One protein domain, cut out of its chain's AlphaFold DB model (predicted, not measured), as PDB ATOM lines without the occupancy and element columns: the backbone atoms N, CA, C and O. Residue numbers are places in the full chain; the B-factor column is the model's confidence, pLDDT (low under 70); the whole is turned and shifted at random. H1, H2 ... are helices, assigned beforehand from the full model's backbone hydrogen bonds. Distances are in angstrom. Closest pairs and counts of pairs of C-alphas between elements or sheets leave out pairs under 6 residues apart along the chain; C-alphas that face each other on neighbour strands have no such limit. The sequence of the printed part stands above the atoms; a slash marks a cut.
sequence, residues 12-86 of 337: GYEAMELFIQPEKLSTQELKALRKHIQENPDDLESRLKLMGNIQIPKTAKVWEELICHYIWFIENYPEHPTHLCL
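AT A GLANCE: This is residues 12 to 86 of the 337 residues of an uncharacterized protein of Candidatus Melainabacteria bacterium (UniProt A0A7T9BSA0). The longest helix, H4, folds back along H3, and H3 along H2, giving three helices that run to and fro with H3 between the other two; their centres make a triangle, and H2 and H4 stay apart. The short helices H1 and H5 come together as a small pair to one side of H3. The printed part has 75 residues with five named helices, H1 to H5 in order, and no named strand; the class is all helix. The whole is compact, with a radius of gyration of the C-alphas of 11.7 A, and rounded, spanning 30 by 25 by 23 A.

IN THESE COORDINATES: H4, residues 60 to 76, is 24.4 A long and begins at C-alpha 60 (17.580, 7.604, -3.140). H3, residues 44 to 54, is 15.4 A long. H2, residues 27 to 39, is 18.6 A long. H1, residues 12 to 17, begins at C-alpha 12 (-3.810, -7.637, 10.694) and is 8.9 A long. H5, residues 81 to 84, is 5.8 A long and ends at C-alpha 84 (0.379, -0.705, 11.349).

HOW THE PARTS SIT: H4 and H3 touch as a helical hairpin, opposite ways at a shallow tilt of 29 degrees; their closest C-alphas, of Leu 66 and Met 51, are 6.0 A apart. H3 and H2 form another, opposite ways at a shallow tilt of 33 degrees, only just short of steep; their closest C-alphas, of Ser 46 and Ile 37, are 6.6 A apart. H1 and H3 are near each other. H1 touches H5, the closest C-alphas being those of Ala 15 and Thr 82 at 5.4 A. H3 and H5 are only just apart, at 8.4 A. In H1, H2, H3 and H4 every O i to N i+4 pair is within hydrogen-bond range; H5 is too short for such a pair.

THE WHOLE: The C-alphas farthest apart, of Gln 28 and Glu 79, are 31.7 A apart. The printed part has no cut and no long link. The mean pLDDT of the printed part is 88.4; residues 12 to 16, 18 and 20 to 22 are under 70.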
ATOM      1  N   GLY A  12      -5.122  -8.234  10.960       56.97
ATOM      2  CA  GLY A  12      -3.810  -7.637  10.694       56.97
ATOM      3  C   GLY A  12      -2.783  -8.622  10.127       56.97
ATOM      4  O   GLY A  12      -1.925  -8.194   9.369       56.97
ATOM      5  N   TYR A  13      -2.905  -9.922  10.417       60.91
ATOM      6  CA  TYR A  13      -1.968 -10.957   9.970       60.91
ATOM      7  C   TYR A  13      -2.048 -11.229   8.478       60.91
ATOM      8  O   TYR A  13      -1.032 -11.174   7.800       60.91
ATOM      9  N   GLU A  14      -3.252 -11.412   7.936       65.56
ATOM     10  CA  GLU A  14      -3.438 -11.573   6.487       65.56
ATOM     11  C   GLU A  14      -2.938 -10.330   5.724       65.56
ATOM     12  O   GLU A  14      -2.434 -10.411   4.605       65.56
ATOM     13  N   ALA A  15      -3.043  -9.151   6.346       65.44
ATOM     14  CA  ALA A  15      -2.501  -7.907   5.811       65.44
ATOM     15  C   ALA A  15      -0.966  -7.809   5.948       65.44
ATOM     16  O   ALA A  15      -0.327  -7.107   5.159       65.44
ATOM     17  N   MET A  16      -0.387  -8.488   6.945       68.06
ATOM     18  CA  MET A  16       1.053  -8.623   7.159       68.06
ATOM     19  C   MET A  16       1.674  -9.623   6.201       68.06
ATOM     20  O   MET A  16       2.727  -9.308   5.681       68.06
ATOM     21  N   GLU A  17       1.053 -10.763   5.912       72.62
ATOM     22  CA  GLU A  17       1.603 -11.776   4.995       72.62
ATOM     23  C   GLU A  17       1.828 -11.230   3.577       72.62
ATOM     24  O   GLU A  17       2.816 -11.553   2.918       72.62
ATOM     25  N   LEU A  18       0.956 -10.328   3.117       67.94
ATOM     26  CA  LEU A  18       1.127  -9.651   1.828       67.94
ATOM     27  C   LEU A  18       2.309  -8.671   1.814       67.94
ATOM     28  O   LEU A  18       2.912  -8.443   0.764       67.94
ATOM     29  N   PHE A  19       2.637  -8.078   2.964       71.56
ATOM     30  CA  PHE A  19       3.704  -7.085   3.095       71.56
ATOM     31  C   PHE A  19       5.049  -7.710   3.508       71.56
ATOM     32  O   PHE A  19       6.101  -7.374   2.974       71.56
ATOM     33  N   ILE A  20       5.020  -8.645   4.448       68.94
ATOM     34  CA  ILE A  20       6.144  -9.406   4.979       68.94
ATOM     35  C   ILE A  20       6.172 -10.724   4.215       68.94
ATOM     36  O   ILE A  20       5.751 -11.765   4.711       68.94
ATOM     37  N   GLN A  21       6.647 -10.672   2.971       68.88
ATOM     38  CA  GLN A  21       6.923 -11.903   2.243       68.88
ATOM     39  C   GLN A  21       8.252 -12.488   2.743       68.88
ATOM     40  O   GLN A  21       9.259 -11.771   2.751       68.88
ATOM     41  N   PRO A  22       8.279 -13.764   3.171       61.16
ATOM     42  CA  PRO A  22       9.507 -14.401   3.643       61.16
ATOM     43  C   PRO A  22      10.546 -14.529   2.519       61.16
ATOM     44  O   PRO A  22      11.750 -14.485   2.774       61.16
ATOM     45  N   GLU A  23      10.090 -14.621   1.267       75.81
ATOM     46  CA  GLU A  23      10.941 -14.707   0.087       75.81
ATOM     47  C   GLU A  23      11.087 -13.339  -0.587       75.81
ATOM     48  O   GLU A  23      10.110 -12.667  -0.922       75.81
ATOM     49  N   LYS A  24      12.338 -12.920  -0.802       83.69
ATOM     50  CA  LYS A  24      12.641 -11.709  -1.571       83.69
ATOM     51  C   LYS A  24      12.451 -11.991  -3.053       83.69
ATOM     52  O   LYS A  24      13.118 -12.869  -3.594       83.69
ATOM     53  N   LEU A  25      11.635 -11.174  -3.710       90.06
ATOM     54  CA  LEU A  25      11.494 -11.204  -5.162       90.06
ATOM     55  C   LEU A  25      12.838 -10.932  -5.849       90.06
ATOM     56  O   LEU A  25      13.612 -10.054  -5.448       90.06
ATOM     57  N   SER A  26      13.086 -11.652  -6.936       92.88
ATOM     58  CA  SER A  26      14.209 -11.407  -7.832       92.88
ATOM     59  C   SER A  26      14.088 -10.048  -8.533       92.88
ATOM     60  O   SER A  26      13.021  -9.437  -8.637       92.88
ATOM     61  N   THR A  27      15.197  -9.569  -9.103       92.62
ATOM     62  CA  THR A  27      15.216  -8.326  -9.892       92.62
ATOM     63  C   THR A  27      14.233  -8.363 -11.069       92.62
ATOM     64  O   THR A  27      13.625  -7.341 -11.394       92.62
ATOM     65  N   GLN A  28      14.062  -9.526 -11.710       95.62
ATOM     66  CA  GLN A  28      13.162  -9.687 -12.851       95.62
ATOM     67  C   GLN A  28      11.693  -9.647 -12.415       95.62
ATOM     68  O   GLN A  28      10.899  -8.946 -13.041       95.62
ATOM     69  N   GLU A  29      11.353 -10.300 -11.303       95.44
ATOM     70  CA  GLU A  29      10.011 -10.242 -10.713       95.44
ATOM     71  C   GLU A  29       9.660  -8.831 -10.245       95.44
ATOM     72  O   GLU A  29       8.571  -8.347 -10.531       95.44
ATOM     73  N   LEU A  30      10.596  -8.110  -9.619       94.94
ATOM     74  CA  LEU A  30      10.379  -6.711  -9.244       94.94
ATOM     75  C   LEU A  30      10.175  -5.801 -10.460       94.94
ATOM     76  O   LEU A  30       9.412  -4.837 -10.391       94.94
ATOM     77  N   LYS A  31      10.860  -6.063 -11.578       96.31
ATOM     78  CA  LYS A  31      10.649  -5.318 -12.826       96.31
ATOM     79  C   LYS A  31       9.269  -5.617 -13.419       96.31
ATOM     80  O   LYS A  31       8.590  -4.684 -13.842       96.31
ATOM     81  N   ALA A  32       8.858  -6.885 -13.422       97.38
ATOM     82  CA  ALA A  32       7.529  -7.295 -13.865       97.38
ATOM     83  C   ALA A  32       6.431  -6.677 -12.984       97.38
ATOM     84  O   ALA A  32       5.488  -6.098 -13.509       97.38
ATOM     85  N   LEU A  33       6.610  -6.696 -11.660       96.25
ATOM     86  CA  LEU A  33       5.677  -6.118 -10.696       96.25
ATOM     87  C   LEU A  33       5.514  -4.604 -10.885       96.25
ATOM     88  O   LEU A  33       4.396  -4.100 -10.896       96.25
ATOM     89  N   ARG A  34       6.612  -3.871 -11.108       97.25
ATOM     90  CA  ARG A  34       6.550  -2.435 -11.437       97.25
ATOM     91  C   ARG A  34       5.778  -2.169 -12.724       97.25
ATOM     92  O   ARG A  34       4.968  -1.248 -12.755       97.25
ATOM     93  N   LYS A  35       6.026  -2.958 -13.775       98.00
ATOM     94  CA  LYS A  35       5.304  -2.841 -15.049       98.00
ATOM     95  C   LYS A  35       3.808  -3.102 -14.846       98.00
ATOM     96  O   LYS A  35       2.990  -2.309 -15.293       98.00
ATOM     97  N   HIS A  36       3.470  -4.143 -14.091       97.38
ATOM     98  CA  HIS A  36       2.087  -4.466 -13.751       97.38
ATOM     99  C   HIS A  36       1.392  -3.326 -12.998       97.38
ATOM    100  O   HIS A  36       0.275  -2.973 -13.350       97.38
ATOM    101  N   ILE A  37       2.055  -2.689 -12.027       97.38
ATOM    102  CA  ILE A  37       1.503  -1.522 -11.310       97.38
ATOM    103  C   ILE A  37       1.342  -0.307 -12.236       97.38
ATOM    104  O   ILE A  37       0.422   0.481 -12.050       97.38
ATOM    105  N   GLN A  38       2.216  -0.122 -13.228       97.12
ATOM    106  CA  GLN A  38       2.048   0.949 -14.220       97.12
ATOM    107  C   GLN A  38       0.809   0.724 -15.094       97.12
ATOM    108  O   GLN A  38       0.098   1.679 -15.393       97.12
ATOM    109  N   GLU A  39       0.548  -0.525 -15.478       98.00
ATOM    110  CA  GLU A  39      -0.628  -0.922 -16.263       98.00
ATOM    111  C   GLU A  39      -1.907  -0.957 -15.405       98.00
ATOM    112  O   GLU A  39      -2.995  -0.677 -15.902       98.00
ATOM    113  N   ASN A  40      -1.769  -1.237 -14.105       97.38
ATOM    114  CA  ASN A  40      -2.854  -1.384 -13.136       97.38
ATOM    115  C   ASN A  40      -2.592  -0.501 -11.900       97.38
ATOM    116  O   ASN A  40      -2.277  -1.008 -10.818       97.38
ATOM    117  N   PRO A  41      -2.708   0.837 -12.025       96.31
ATOM    118  CA  PRO A  41      -2.286   1.767 -10.980       96.31
ATOM    119  C   PRO A  41      -3.066   1.633  -9.672       96.31
ATOM    120  O   PRO A  41      -2.524   2.024  -8.638       96.31
ATOM    121  N   ASP A  42      -4.271   1.064  -9.694       95.75
ATOM    122  CA  ASP A  42      -5.122   0.909  -8.511       95.75
ATOM    123  C   ASP A  42      -4.981  -0.448  -7.800       95.75
ATOM    124  O   ASP A  42      -5.648  -0.693  -6.792       95.75
ATOM    125  N   ASP A  43      -4.094  -1.323  -8.289       95.44
ATOM    126  CA  ASP A  43      -3.832  -2.631  -7.687       95.44
ATOM    127  C   ASP A  43      -3.093  -2.486  -6.342       95.44
ATOM    128  O   ASP A  43      -1.867  -2.329  -6.267       95.44
ATOM    129  N   LEU A  44      -3.876  -2.523  -5.260       93.06
ATOM    130  CA  LEU A  44      -3.388  -2.431  -3.889       93.06
ATOM    131  C   LEU A  44      -2.441  -3.583  -3.535       93.06
ATOM    132  O   LEU A  44      -1.409  -3.339  -2.911       93.06
ATOM    133  N   GLU A  45      -2.771  -4.817  -3.916       92.50
ATOM    134  CA  GLU A  45      -1.997  -6.001  -3.534       92.50
ATOM    135  C   GLU A  45      -0.595  -5.938  -4.141       92.50
ATOM    136  O   GLU A  45       0.404  -6.050  -3.427       92.50
ATOM    137  N   SER A  46      -0.514  -5.632  -5.437       93.94
ATOM    138  CA  SER A  46       0.762  -5.472  -6.130       93.94
ATOM    139  C   SER A  46       1.619  -4.361  -5.519       93.94
ATOM    140  O   SER A  46       2.832  -4.525  -5.353       93.94
ATOM    141  N   ARG A  47       1.007  -3.238  -5.119       95.00
ATOM    142  CA  ARG A  47       1.716  -2.141  -4.441       95.00
ATOM    143  C   ARG A  47       2.209  -2.533  -3.053       95.00
ATOM    144  O   ARG A  47       3.350  -2.214  -2.726       95.00
ATOM    145  N   LEU A  48       1.397  -3.222  -2.248       92.00
ATOM    146  CA  LEU A  48       1.817  -3.711  -0.929       92.00
ATOM    147  C   LEU A  48       2.975  -4.705  -1.062       92.00
ATOM    148  O   LEU A  48       3.982  -4.553  -0.367       92.00
ATOM    149  N   LYS A  49       2.882  -5.637  -2.020       91.62
ATOM    150  CA  LYS A  49       3.943  -6.601  -2.338       91.62
ATOM    151  C   LYS A  49       5.240  -5.905  -2.754       91.62
ATOM    152  O   LYS A  49       6.318  -6.277  -2.287       91.62
ATOM    153  N   LEU A  50       5.152  -4.869  -3.595       93.44
ATOM    154  CA  LEU A  50       6.315  -4.075  -3.996       93.44
ATOM    155  C   LEU A  50       6.930  -3.351  -2.794       93.44
ATOM    156  O   LEU A  50       8.129  -3.495  -2.566       93.44
ATOM    157  N   MET A  51       6.125  -2.618  -2.011       92.56
ATOM    158  CA  MET A  51       6.597  -1.883  -0.829       92.56
ATOM    159  C   MET A  51       7.292  -2.807   0.178       92.56
ATOM    160  O   MET A  51       8.366  -2.463   0.669       92.56
ATOM    161  N   GLY A  52       6.733  -3.994   0.427       89.81
ATOM    162  CA  GLY A  52       7.321  -5.011   1.302       89.81
ATOM    163  C   GLY A  52       8.702  -5.484   0.848       89.81
ATOM    164  O   GLY A  52       9.625  -5.625   1.650       89.81
ATOM    165  N   ASN A  53       8.890  -5.636  -0.465       90.75
ATOM    166  CA  ASN A  53      10.161  -6.067  -1.051       90.75
ATOM    167  C   ASN A  53      11.218  -4.953  -1.158       90.75
ATOM    168  O   ASN A  53      12.407  -5.250  -1.292       90.75
ATOM    169  N   ILE A  54      10.821  -3.676  -1.085       89.06
ATOM    170  CA  ILE A  54      11.741  -2.523  -1.168       89.06
ATOM    171  C   ILE A  54      11.855  -1.724   0.141       89.06
ATOM    172  O   ILE A  54      12.454  -0.651   0.147       89.06
ATOM    173  N   GLN A  55      11.337  -2.252   1.254       82.56
ATOM    174  CA  GLN A  55      11.236  -1.563   2.551       82.56
ATOM    175  C   GLN A  55      12.573  -1.127   3.180       82.56
ATOM    176  O   GLN A  55      12.590  -0.212   4.001       82.56
ATOM    177  N   ILE A  56      13.695  -1.749   2.785       83.06
ATOM    178  CA  ILE A  56      15.059  -1.307   3.127       83.06
ATOM    179  C   ILE A  56      15.699  -0.724   1.857       83.06
ATOM    180  O   ILE A  56      16.489  -1.394   1.178       83.06
ATOM    181  N   PRO A  57      15.318   0.504   1.473       82.88
ATOM    182  CA  PRO A  57      15.808   1.153   0.266       82.88
ATOM    183  C   PRO A  57      17.317   1.407   0.353       82.88
ATOM    184  O   PRO A  57      17.822   2.042   1.277       82.88
ATOM    185  N   LYS A  58      18.043   0.927  -0.661       86.50
ATOM    186  CA  LYS A  58      19.509   1.061  -0.760       86.50
ATOM    187  C   LYS A  58      19.961   2.328  -1.488       86.50
ATOM    188  O   LYS A  58      21.143   2.650  -1.475       86.50
ATOM    189  N   THR A  59      19.048   3.023  -2.163       89.44
ATOM    190  CA  THR A  59      19.351   4.213  -2.969       89.44
ATOM    191  C   THR A  59      18.245   5.255  -2.830       89.44
ATOM    192  O   THR A  59      17.103   4.919  -2.510       89.44
ATOM    193  N   ALA A  60      18.562   6.518  -3.128       89.12
ATOM    194  CA  ALA A  60      17.580   7.604  -3.140       89.12
ATOM    195  C   ALA A  60      16.416   7.338  -4.115       89.12
ATOM    196  O   ALA A  60      15.271   7.653  -3.815       89.12
ATOM    197  N   LYS A  61      16.684   6.687  -5.255       92.12
ATOM    198  CA  LYS A  61      15.646   6.328  -6.231       92.12
ATOM    199  C   LYS A  61      14.634   5.329  -5.662       92.12
ATOM    200  O   LYS A  61      13.440   5.487  -5.889       92.12
ATOM    201  N   VAL A  62      15.105   4.315  -4.929       91.19
ATOM    202  CA  VAL A  62      14.218   3.322  -4.297       91.19
ATOM    203  C   VAL A  62      13.439   3.956  -3.143       91.19
ATOM    204  O   VAL A  62      12.273   3.630  -2.953       91.19
ATOM    205  N   TRP A  63      14.047   4.902  -2.418       90.75
ATOM    206  CA  TRP A  63      13.325   5.718  -1.442       90.75
ATOM    207  C   TRP A  63      12.170   6.485  -2.088       90.75
ATOM    208  O   TRP A  63      11.038   6.331  -1.651       90.75
ATOM    209  N   GLU A  64      12.418   7.271  -3.134       93.88
ATOM    210  CA  GLU A  64      11.356   8.057  -3.778       93.88
ATOM    211  C   GLU A  64      10.233   7.165  -4.336       93.88
ATOM    212  O   GLU A  64       9.057   7.481  -4.166       93.88
ATOM    213  N   GLU A  65      10.570   6.009  -4.915       94.69
ATOM    214  CA  GLU A  65       9.580   5.011  -5.343       94.69
ATOM    215  C   GLU A  65       8.705   4.530  -4.175       94.69
ATOM    216  O   GLU A  65       7.474   4.592  -4.243       94.69
ATOM    217  N   LEU A  66       9.331   4.095  -3.080       93.38
ATOM    218  CA  LEU A  66       8.634   3.629  -1.885       93.38
ATOM    219  C   LEU A  66       7.707   4.707  -1.307       93.38
ATOM    220  O   LEU A  66       6.563   4.421  -0.959       93.38
ATOM    221  N   ILE A  67       8.174   5.955  -1.247       94.88
ATOM    222  CA  ILE A  67       7.394   7.088  -0.733       94.88
ATOM    223  C   ILE A  67       6.197   7.396  -1.626       94.88
ATOM    224  O   ILE A  67       5.109   7.634  -1.104       94.88
ATOM    225  N   CYS A  68       6.352   7.337  -2.950       95.88
ATOM    226  CA  CYS A  68       5.237   7.498  -3.880       95.88
ATOM    227  C   CYS A  68       4.151   6.436  -3.658       95.88
ATOM    228  O   CYS A  68       2.966   6.771  -3.586       95.88
ATOM    229  N   HIS A  69       4.534   5.165  -3.502       95.88
ATOM    230  CA  HIS A  69       3.567   4.101  -3.216       95.88
ATOM    231  C   HIS A  69       2.925   4.258  -1.838       95.88
ATOM    232  O   HIS A  69       1.716   4.053  -1.714       95.88
ATOM    233  N   TYR A  70       3.689   4.677  -0.828       95.88
ATOM    234  CA  TYR A  70       3.149   4.845   0.513       95.88
ATOM    235  C   TYR A  70       2.175   6.028   0.604       95.88
ATOM    236  O   TYR A  70       1.097   5.885   1.174       95.88
ATOM    237  N   ILE A  71       2.487   7.170  -0.015       97.44
ATOM    238  CA  ILE A  71       1.562   8.313  -0.088       97.44
ATOM    239  C   ILE A  71       0.269   7.910  -0.798       97.44
ATOM    240  O   ILE A  71      -0.810   8.151  -0.263       97.44
ATOM    241  N   TRP A  72       0.367   7.220  -1.940       97.56
ATOM    242  CA  TRP A  72      -0.814   6.695  -2.626       97.56
ATOM    243  C   TRP A  72      -1.639   5.776  -1.711       97.56
ATOM    244  O   TRP A  72      -2.864   5.876  -1.673       97.56
ATOM    245  N   PHE A  73      -0.984   4.917  -0.927       96.94
ATOM    246  CA  PHE A  73      -1.657   4.003  -0.006       96.94
ATOM    247  C   PHE A  73      -2.377   4.744   1.134       96.94
ATOM    248  O   PHE A  73      -3.497   4.384   1.491       96.94
ATOM    249  N   ILE A  74      -1.778   5.811   1.667       97.38
ATOM    250  CA  ILE A  74      -2.402   6.678   2.677       97.38
ATOM    251  C   ILE A  74      -3.636   7.381   2.107       97.38
ATOM    252  O   ILE A  74      -4.665   7.441   2.771       97.38
ATOM    253  N   GLU A  75      -3.546   7.916   0.890       97.12
ATOM    254  CA  GLU A  75      -4.635   8.690   0.289       97.12
ATOM    255  C   GLU A  75      -5.830   7.815  -0.109       97.12
ATOM    256  O   GLU A  75      -6.971   8.239   0.063       97.12
ATOM    257  N   ASN A  76      -5.581   6.593  -0.589       96.88
ATOM    258  CA  ASN A  76      -6.631   5.713  -1.111       96.88
ATOM    259  C   ASN A  76      -7.157   4.707  -0.077       96.88
ATOM    260  O   ASN A  76      -8.332   4.347  -0.110       96.88
ATOM    261  N   TYR A  77      -6.313   4.265   0.860       96.56
ATOM    262  CA  TYR A  77      -6.652   3.229   1.839       96.56
ATOM    263  C   TYR A  77      -6.175   3.590   3.259       96.56
ATOM    264  O   TYR A  77      -5.487   2.796   3.907       96.56
ATOM    265  N   PRO A  78      -6.540   4.767   3.802       96.19
ATOM    266  CA  PRO A  78      -6.027   5.245   5.091       96.19
ATOM    267  C   PRO A  78      -6.421   4.368   6.290       96.19
ATOM    268  O   PRO A  78      -5.763   4.399   7.327       96.19
ATOM    269  N   GLU A  79      -7.497   3.592   6.167       94.69
ATOM    270  CA  GLU A  79      -8.009   2.704   7.219       94.69
ATOM    271  C   GLU A  79      -7.422   1.289   7.155       94.69
ATOM    272  O   GLU A  79      -7.688   0.469   8.033       94.69
ATOM    273  N   HIS A  80      -6.622   0.982   6.132       92.50
ATOM    274  CA  HIS A  80      -6.118  -0.369   5.931       92.50
ATOM    275  C   HIS A  80      -5.152  -0.782   7.055       92.50
ATOM    276  O   HIS A  80      -4.257  -0.013   7.412       92.50
ATOM    277  N   PRO A  81      -5.279  -1.999   7.612       86.88
ATOM    278  CA  PRO A  81      -4.467  -2.422   8.751       86.88
ATOM    279  C   PRO A  81      -2.966  -2.523   8.442       86.88
ATOM    280  O   PRO A  81      -2.174  -2.393   9.360       86.88
ATOM    281  N   THR A  82      -2.530  -2.681   7.188       87.75
ATOM    282  CA  THR A  82      -1.084  -2.757   6.869       87.75
ATOM    283  C   THR A  82      -0.302  -1.505   7.270       87.75
ATOM    284  O   THR A  82       0.886  -1.623   7.547       87.75
ATOM    285  N   HIS A  83      -0.938  -0.329   7.395       89.81
ATOM    286  CA  HIS A  83      -0.280   0.882   7.928       89.81
ATOM    287  C   HIS A  83       0.408   0.638   9.276       89.81
ATOM    288  O   HIS A  83       1.402   1.279   9.607       89.81
ATOM    289  N   LEU A  84      -0.112  -0.318  10.040       74.94
ATOM    290  CA  LEU A  84       0.379  -0.705  11.349       74.94
ATOM    291  C   LEU A  84       1.721  -1.454  11.321       74.94
ATOM    292  O   LEU A  84       2.392  -1.497  12.352       74.94
ATOM    293  N   CYS A  85       2.081  -2.026  10.172       71.75
ATOM    294  CA  CYS A  85       3.210  -2.939   9.973       71.75
ATOM    295  C   CYS A  85       4.362  -2.273   9.204       71.75
ATOM    296  O   CYS A  85       5.450  -2.833   9.086       71.75
ATOM    297  N   LEU A  86       4.127  -1.067   8.682       77.19
ATOM    298  CA  LEU A  86       5.095  -0.298   7.911       77.19
ATOM    299  C   LEU A  86       6.123   0.363   8.835       77.19
ATOM    300  O   LEU A  86       5.976   1.515   9.251       77.19
TER     301      LEU A  86